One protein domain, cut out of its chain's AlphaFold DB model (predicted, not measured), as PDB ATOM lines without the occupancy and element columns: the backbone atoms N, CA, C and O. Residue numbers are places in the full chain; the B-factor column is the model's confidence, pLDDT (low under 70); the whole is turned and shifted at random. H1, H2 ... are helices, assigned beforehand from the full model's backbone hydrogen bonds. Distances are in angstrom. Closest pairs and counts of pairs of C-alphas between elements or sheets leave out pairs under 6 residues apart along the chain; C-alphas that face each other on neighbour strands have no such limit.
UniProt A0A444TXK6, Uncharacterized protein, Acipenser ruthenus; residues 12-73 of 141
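AT A GLANCE: This is residues 12 to 73 of the 141 residues of an uncharacterized protein of Acipenser ruthenus (UniProt A0A444TXK6). Three short helices are strung along an open, flat chain: H1 sticks out at one end as a free arm, H2 follows it, and a long loop, residues 37 to 64, swings out through residues 41 to 47 and folds back toward H3 at the other end. The printed part has 62 residues with H1, H2 and H3 in that order and no named strand; the class is all helix, with 30 residues, under half, in named elements. It is extended, with a radius of gyration of the C-alphas of 16.6 A and spans of 44 by 40 by 14 A.

HOW THE PARTS SIT: Start at H1, residues 12 to 23; a tight link of 3 residues leads to H2, residues 27 to 36, and the two are apart. H3, residues 65 to 72, is apart from both. In these three helices, every O i to N i+4 pair is within hydrogen-bond range.

IN THESE COORDINATES: Find C-alpha 12 at (-29.742, 73.741, 26.510); from there H1 runs 16.7 A. H2 begins at C-alpha 27 and runs 14.3 A. H3 runs 10.7 A to C-alpha 72 at (-39.361, 42.460, 44.057).

THE WHOLE: The C-alphas of Leu 12 and Glu 46, the two farthest apart, are 46.6 A apart. The printed part has no cut, and the link from H2 to H3 is long, 28 residues. Look for pLDDT under 70 at residues 41 to 51 and 53.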
ATOM      1  N   LEU A  12     -31.006  73.936  27.213       95.56
ATOM      2  CA  LEU A  12     -29.742  73.741  26.510       95.56
ATOM      3  C   LEU A  12     -28.728  72.992  27.388       95.56
ATOM      4  O   LEU A  12     -28.077  72.071  26.899       95.56
ATOM      5  N   ASP A  13     -28.660  73.320  28.681       95.56
ATOM      6  CA  ASP A  13     -27.792  72.617  29.635       95.56
ATOM      7  C   ASP A  13     -28.172  71.137  29.745       95.56
ATOM      8  O   ASP A  13     -27.298  70.271  29.724       95.56
ATOM      9  N   SER A  14     -29.471  70.824  29.785       94.94
ATOM     10  CA  SER A  14     -29.949  69.438  29.820       94.94
ATOM     11  C   SER A  14     -29.579  68.662  28.553       94.94
ATOM     12  O   SER A  14     -29.183  67.502  28.644       94.94
ATOM     13  N   LEU A  15     -29.661  69.284  27.370       96.75
ATOM     14  CA  LEU A  15     -29.230  68.643  26.119       96.75
ATOM     15  C   LEU A  15     -27.727  68.344  26.116       96.75
ATOM     16  O   LEU A  15     -27.318  67.258  25.696       96.75
ATOM     17  N   HIS A  16     -26.908  69.288  26.583       96.38
ATOM     18  CA  HIS A  16     -25.470  69.070  26.711       96.38
ATOM     19  C   HIS A  16     -25.159  67.957  27.708       96.38
ATOM     20  O   HIS A  16     -24.390  67.056  27.379       96.38
ATOM     21  N   LEU A  17     -25.828  67.955  28.860       95.31
ATOM     22  CA  LEU A  17     -25.664  66.922  29.873       95.31
ATOM     23  C   LEU A  17     -26.005  65.529  29.332       95.31
ATOM     24  O   LEU A  17     -25.241  64.591  29.541       95.31
ATOM     25  N   VAL A  18     -27.114  65.382  28.599       96.25
ATOM     26  CA  VAL A  18     -27.495  64.102  27.978       96.25
ATOM     27  C   VAL A  18     -26.433  63.645  26.981       96.25
ATOM     28  O   VAL A  18     -26.039  62.481  27.001       96.25
ATOM     29  N   LYS A  19     -25.933  64.552  26.134       97.31
ATOM     30  CA  LYS A  19     -24.872  64.242  25.167       97.31
ATOM     31  C   LYS A  19     -23.595  63.764  25.860       97.31
ATOM     32  O   LYS A  19     -23.012  62.771  25.435       97.31
ATOM     33  N   GLU A  20     -23.152  64.476  26.891       96.62
ATOM     34  CA  GLU A  20     -21.948  64.127  27.653       96.62
ATOM     35  C   GLU A  20     -22.120  62.805  28.399       96.62
ATOM     36  O   GLU A  20     -21.223  61.966  28.373       96.62
ATOM     37  N   SER A  21     -23.299  62.582  28.982       95.44
ATOM     38  CA  SER A  21     -23.628  61.337  29.677       95.44
ATOM     39  C   SER A  21     -23.569  60.149  28.721       95.44
ATOM     40  O   SER A  21     -22.914  59.156  29.020       95.44
ATOM     41  N   TRP A  22     -24.181  60.265  27.539       95.56
ATOM     42  CA  TRP A  22     -24.142  59.211  26.523       95.56
ATOM     43  C   TRP A  22     -22.746  58.962  25.958       95.56
ATOM     44  O   TRP A  22     -22.424  57.822  25.642       95.56
ATOM     45  N   ALA A  23     -21.900  59.990  25.856       95.56
ATOM     46  CA  ALA A  23     -20.517  59.821  25.409       95.56
ATOM     47  C   ALA A  23     -19.659  59.012  26.400       95.56
ATOM     48  O   ALA A  23     -18.635  58.460  26.003       95.56
ATOM     49  N   ALA A  24     -20.068  58.938  27.670       94.12
ATOM     50  CA  ALA A  24     -19.405  58.145  28.701       94.12
ATOM     51  C   ALA A  24     -19.931  56.699  28.803       94.12
ATOM     52  O   ALA A  24     -19.363  55.900  29.547       94.12
ATOM     53  N   VAL A  25     -21.006  56.349  28.087       94.62
ATOM     54  CA  VAL A  25     -21.571  54.993  28.100       94.62
ATOM     55  C   VAL A  25     -20.798  54.107  27.127       94.62
ATOM     56  O   VAL A  25     -20.772  54.357  25.923       94.62
ATOM     57  N   PHE A  26     -20.199  53.038  27.649       93.56
ATOM     58  CA  PHE A  26     -19.530  52.024  26.839       93.56
ATOM     59  C   PHE A  26     -20.537  50.993  26.302       93.56
ATOM     60  O   PHE A  26     -21.534  50.709  26.976       93.56
ATOM     61  N   PRO A  27     -20.298  50.391  25.121       90.75
ATOM     62  CA  PRO A  27     -21.133  49.306  24.601       90.75
ATOM     63  C   PRO A  27     -21.327  48.164  25.607       90.75
ATOM     64  O   PRO A  27     -22.430  47.646  25.757       90.75
ATOM     65  N   GLU A  28     -20.283  47.838  26.367       88.88
ATOM     66  CA  GLU A  28     -20.291  46.819  27.413       88.88
ATOM     67  C   GLU A  28     -21.269  47.161  28.541       88.88
ATOM     68  O   GLU A  28     -21.915  46.265  29.082       88.88
ATOM     69  N   THR A  29     -21.433  48.445  28.878       87.44
ATOM     70  CA  THR A  29     -22.431  48.894  29.859       87.44
ATOM     71  C   THR A  29     -23.835  48.537  29.385       87.44
ATOM     72  O   THR A  29     -24.621  47.988  30.152       87.44
ATOM     73  N   VAL A  30     -24.134  48.782  28.106       88.12
ATOM     74  CA  VAL A  30     -25.436  48.453  27.509       88.12
ATOM     75  C   VAL A  30     -25.643  46.940  27.480       88.12
ATOM     76  O   VAL A  30     -26.675  46.458  27.943       88.12
ATOM     77  N   SER A  31     -24.651  46.178  27.013       84.88
ATOM     78  CA  SER A  31     -24.707  44.711  26.996       84.88
ATOM     79  C   SER A  31     -24.929  44.123  28.391       84.88
ATOM     80  O   SER A  31     -25.766  43.241  28.556       84.88
ATOM     81  N   ASN A  32     -24.247  44.644  29.412       83.06
ATOM     82  CA  ASN A  32     -24.424  44.202  30.792       83.06
ATOM     83  C   ASN A  32     -25.824  44.523  31.336       83.06
ATOM     84  O   ASN A  32     -26.382  43.695  32.052       83.06
ATOM     85  N   CYS A  33     -26.416  45.669  30.975       83.94
ATOM     86  CA  CYS A  33     -27.798  45.992  31.341       83.94
ATOM     87  C   CYS A  33     -28.799  44.989  30.753       83.94
ATOM     88  O   CYS A  33     -29.662  44.502  31.480       83.94
ATOM     89  N   PHE A  34     -28.667  44.641  29.469       83.44
ATOM     90  CA  PHE A  34     -29.520  43.624  28.840       83.44
ATOM     91  C   PHE A  34     -29.337  42.255  29.488       83.44
ATOM     92  O   PHE A  34     -30.321  41.598  29.821       83.44
ATOM     93  N   ARG A  35     -28.086  41.870  29.750       81.00
ATOM     94  CA  ARG A  35     -27.766  40.599  30.397       81.00
ATOM     95  C   ARG A  35     -28.361  40.509  31.809       81.00
ATOM     96  O   ARG A  35     -28.943  39.489  32.151       81.00
ATOM     97  N   LYS A  36     -28.283  41.589  32.598       79.38
ATOM     98  CA  LYS A  36     -28.899  41.686  33.937       79.38
ATOM     99  C   LYS A  36     -30.430  41.685  33.883       79.38
ATOM    100  O   LYS A  36     -31.069  41.182  34.795       79.38
ATOM    101  N   GLY A  37     -31.014  42.198  32.801       77.31
ATOM    102  CA  GLY A  37     -32.447  42.091  32.517       77.31
ATOM    103  C   GLY A  37     -32.896  40.724  31.986       77.31
ATOM    104  O   GLY A  37     -34.043  40.601  31.574       77.31
ATOM    105  N   GLY A  38     -32.012  39.719  31.938       74.44
ATOM    106  CA  GLY A  38     -32.332  38.371  31.456       74.44
ATOM    107  C   GLY A  38     -32.328  38.211  29.931       74.44
ATOM    108  O   GLY A  38     -32.655  37.140  29.424       74.44
ATOM    109  N   PHE A  39     -31.936  39.240  29.176       78.00
ATOM    110  CA  PHE A  39     -31.813  39.160  27.722       78.00
ATOM    111  C   PHE A  39     -30.430  38.612  27.351       78.00
ATOM    112  O   PHE A  39     -29.446  39.354  27.298       78.00
ATOM    113  N   VAL A  40     -30.356  37.307  27.087       73.38
ATOM    114  CA  VAL A  40     -29.136  36.617  26.637       73.38
ATOM    115  C   VAL A  40     -29.299  36.198  25.172       73.38
ATOM    116  O   VAL A  40     -30.359  35.720  24.768       73.38
ATOM    117  N   CYS A  41     -28.266  36.398  24.349       66.25
ATOM    118  CA  CYS A  41     -28.267  35.887  22.977       66.25
ATOM    119  C   CYS A  41     -28.042  34.371  22.993       66.25
ATOM    120  O   CYS A  41     -27.080  33.901  23.582       66.25
ATOM    121  N   ALA A  42     -28.873  33.615  22.272       61.12
ATOM    122  CA  ALA A  42     -28.847  32.146  22.236       61.12
ATOM    123  C   ALA A  42     -27.533  31.513  21.717       61.12
ATOM    124  O   ALA A  42     -27.390  30.293  21.730       61.12
ATOM    125  N   THR A  43     -26.596  32.315  21.205       62.41
ATOM    126  CA  THR A  43     -25.262  31.867  20.775       62.41
ATOM    127  C   THR A  43     -24.239  31.848  21.902       62.41
ATOM    128  O   THR A  43     -23.220  31.171  21.766       62.41
ATOM    129  N   ASP A  44     -24.488  32.582  22.988       59.31
ATOM    130  CA  ASP A  44     -23.747  32.404  24.228       59.31
ATOM    131  C   ASP A  44     -24.285  31.106  24.826       59.31
ATOM    132  O   ASP A  44     -25.479  31.001  25.105       59.31
ATOM    133  N   SER A  45     -23.437  30.073  24.852       49.84
ATOM    134  CA  SER A  45     -23.793  28.718  25.270       49.84
ATOM    135  C   SER A  45     -24.689  28.709  26.504       49.84
ATOM    136  O   SER A  45     -24.561  29.560  27.374       49.84
ATOM    137  N   GLU A  46     -25.529  27.677  26.582       53.00
ATOM    138  CA  GLU A  46     -26.460  27.287  27.655       53.00
ATOM    139  C   GLU A  46     -25.836  27.168  29.069       53.00
ATOM    140  O   GLU A  46     -26.411  26.560  29.970       53.00
ATOM    141  N   GLU A  47     -24.652  27.735  29.291       54.00
ATOM    142  CA  GLU A  47     -24.184  28.170  30.593       54.00
ATOM    143  C   GLU A  47     -25.177  29.214  31.099       54.00
ATOM    144  O   GLU A  47     -25.127  30.390  30.751       54.00
ATOM    145  N   GLN A  48     -26.134  28.741  31.891       55.38
ATOM    146  CA  GLN A  48     -27.019  29.554  32.704       55.38
ATOM    147  C   GLN A  48     -26.150  30.540  33.489       55.38
ATOM    148  O   GLN A  48     -25.567  30.193  34.515       55.38
ATOM    149  N   ILE A  49     -25.986  31.752  32.952       58.12
ATOM    150  CA  ILE A  49     -25.265  32.810  33.639       58.12
ATOM    151  C   ILE A  49     -26.192  33.204  34.782       58.12
ATOM    152  O   ILE A  49     -27.161  33.935  34.578       58.12
ATOM    153  N   ASP A  50     -25.933  32.636  35.957       61.31
ATOM    154  CA  ASP A  50     -26.610  32.959  37.208       61.31
ATOM    155  C   ASP A  50     -26.172  34.365  37.627       61.31
ATOM    156  O   ASP A  50     -25.241  34.572  38.408       61.31
ATOM    157  N   ILE A  51     -26.742  35.357  36.947       65.00
ATOM    158  CA  ILE A  51     -26.571  36.756  37.290       65.00
ATOM    159  C   ILE A  51     -27.631  37.041  38.330       65.00
ATOM    160  O   ILE A  51     -28.802  37.209  37.994       65.00
ATOM    161  N   ASP A  52     -27.198  37.128  39.581       72.12
ATOM    162  CA  ASP A  52     -28.017  37.701  40.634       72.12
ATOM    163  C   ASP A  52     -28.381  39.144  40.235       72.12
ATOM    164  O   ASP A  52     -27.570  40.076  40.285       72.12
ATOM    165  N   ALA A  53     -29.621  39.314  39.772       68.81
ATOM    166  CA  ALA A  53     -30.152  40.587  39.306       68.81
ATOM    167  C   ALA A  53     -30.196  41.641  40.429       68.81
ATOM    168  O   ALA A  53     -30.220  42.843  40.143       68.81
ATOM    169  N   LEU A  54     -30.147  41.215  41.693       71.12
ATOM    170  CA  LEU A  54     -30.218  42.071  42.871       71.12
ATOM    171  C   LEU A  54     -28.863  42.301  43.548       71.12
ATOM    172  O   LEU A  54     -28.798  43.146  44.437       71.12
ATOM    173  N   ALA A  55     -27.776  41.671  43.084       75.44
ATOM    174  CA  ALA A  55     -26.453  41.726  43.724       75.44
ATOM    175  C   ALA A  55     -25.941  43.146  44.041       75.44
ATOM    176  O   ALA A  55     -25.273  43.364  45.050       75.44
ATOM    177  N   ASP A  56     -26.264  44.124  43.188       78.62
ATOM    178  CA  ASP A  56     -25.816  45.518  43.335       78.62
ATOM    179  C   ASP A  56     -26.908  46.463  43.864       78.62
ATOM    180  O   ASP A  56     -26.714  47.683  43.902       78.62
ATOM    181  N   VAL A  57     -28.090  45.941  44.198       81.31
ATOM    182  CA  VAL A  57     -29.223  46.759  44.633       81.31
ATOM    183  C   VAL A  57     -29.167  46.908  46.146       81.31
ATOM    184  O   VAL A  57     -29.317  45.949  46.897       81.31
ATOM    185  N   ALA A  58     -28.938  48.137  46.608       84.44
ATOM    186  CA  ALA A  58     -28.940  48.430  48.033       84.44
ATOM    187  C   ALA A  58     -30.345  48.229  48.619       84.44
ATOM    188  O   ALA A  58     -31.316  48.820  48.143       84.44
ATOM    189  N   ILE A  59     -30.427  47.428  49.680       87.44
ATOM    190  CA  ILE A  59     -31.660  47.239  50.444       87.44
ATOM    191  C   ILE A  59     -31.928  48.528  51.241       87.44
ATOM    192  O   ILE A  59     -31.027  48.994  51.945       87.44
ATOM    193  N   PRO A  60     -33.129  49.128  51.151       88.94
ATOM    194  CA  PRO A  60     -33.492  50.280  51.971       88.94
ATOM    195  C   PRO A  60     -33.385  49.978  53.474       88.94
ATOM    196  O   PRO A  60     -33.827  48.921  53.916       88.94
ATOM    197  N   ASP A  61     -32.899  50.935  54.274       91.50
ATOM    198  CA  ASP A  61     -32.654  50.770  55.725       91.50
ATOM    199  C   ASP A  61     -33.888  50.318  56.535       91.50
ATOM    200  O   ASP A  61     -33.773  49.842  57.665       91.50
ATOM    201  N   ASN A  62     -35.086  50.510  55.982       92.81
ATOM    202  CA  ASN A  62     -36.361  50.179  56.606       92.81
ATOM    203  C   ASN A  62     -36.907  48.787  56.236       92.81
ATOM    204  O   ASN A  62     -38.027  48.478  56.645       92.81
ATOM    205  N   LEU A  63     -36.178  47.988  55.451       90.69
ATOM    206  CA  LEU A  63     -36.587  46.650  55.020       90.69
ATOM    207  C   LEU A  63     -35.528  45.610  55.395       90.69
ATOM    208  O   LEU A  63     -34.329  45.869  55.321       90.69
ATOM    209  N   THR A  64     -35.974  44.412  55.770       91.62
ATOM    210  CA  THR A  64     -35.083  43.244  55.806       91.62
ATOM    211  C   THR A  64     -34.852  42.716  54.387       91.62
ATOM    212  O   THR A  64     -35.621  43.024  53.472       91.62
ATOM    213  N   ALA A  65     -33.811  41.902  54.194       86.81
ATOM    214  CA  ALA A  65     -33.525  41.290  52.896       86.81
ATOM    215  C   ALA A  65     -34.717  40.465  52.384       86.81
ATOM    216  O   ALA A  65     -35.105  40.599  51.229       86.81
ATOM    217  N   GLU A  66     -35.372  39.711  53.271       87.50
ATOM    218  CA  GLU A  66     -36.523  38.876  52.916       87.50
ATOM    219  C   GLU A  66     -37.743  39.716  52.515       87.50
ATOM    220  O   GLU A  66     -38.498  39.344  51.621       87.50
ATOM    221  N   GLN A  67     -37.951  40.867  53.165       90.12
ATOM    222  CA  GLN A  67     -39.040  41.786  52.821       90.12
ATOM    223  C   GLN A  67     -38.797  42.485  51.485       90.12
ATOM    224  O   GLN A  67     -39.744  42.731  50.740       90.12
ATOM    225  N   PHE A  68     -37.541  42.824  51.200       88.31
ATOM    226  CA  PHE A  68     -37.144  43.411  49.931       88.31
ATOM    227  C   PHE A  68     -37.317  42.410  48.784       88.31
ATOM    228  O   PHE A  68     -37.950  42.736  47.785       88.31
ATOM    229  N   GLU A  69     -36.850  41.177  48.961       86.25
ATOM    230  CA  GLU A  69     -36.994  40.111  47.968       86.25
ATOM    231  C   GLU A  69     -38.469  39.783  47.696       86.25
ATOM    232  O   GLU A  69     -38.888  39.758  46.542       86.25
ATOM    233  N   ALA A  70     -39.299  39.672  48.739       85.88
ATOM    234  CA  ALA A  70     -40.741  39.464  48.581       85.88
ATOM    235  C   ALA A  70     -41.459  40.622  47.859       85.88
ATOM    236  O   ALA A  70     -42.495  40.404  47.234       85.88
ATOM    237  N   MET A  71     -40.941  41.851  47.958       85.00
ATOM    238  CA  MET A  71     -41.475  43.007  47.232       85.00
ATOM    239  C   MET A  71     -41.077  42.977  45.754       85.00
ATOM    240  O   MET A  71     -41.903  43.301  44.907       85.00
ATOM    241  N   VAL A  72     -39.837  42.596  45.443       84.00
ATOM    242  CA  VAL A  72     -39.361  42.460  44.057       84.00
ATOM    243  C   VAL A  72     -40.080  41.311  43.343       84.00
ATOM    244  O   VAL A  72     -40.492  41.463  42.197       84.00
ATOM    245  N   GLU A  73     -40.301  40.198  44.040       84.25
ATOM    246  CA  GLU A  73     -41.004  39.009  43.536       84.25
ATOM    247  C   GLU A  73     -42.532  39.200  43.451       84.25
ATOM    248  O   GLU A  73     -43.277  38.271  43.152       84.25
TER     249      GLU A  73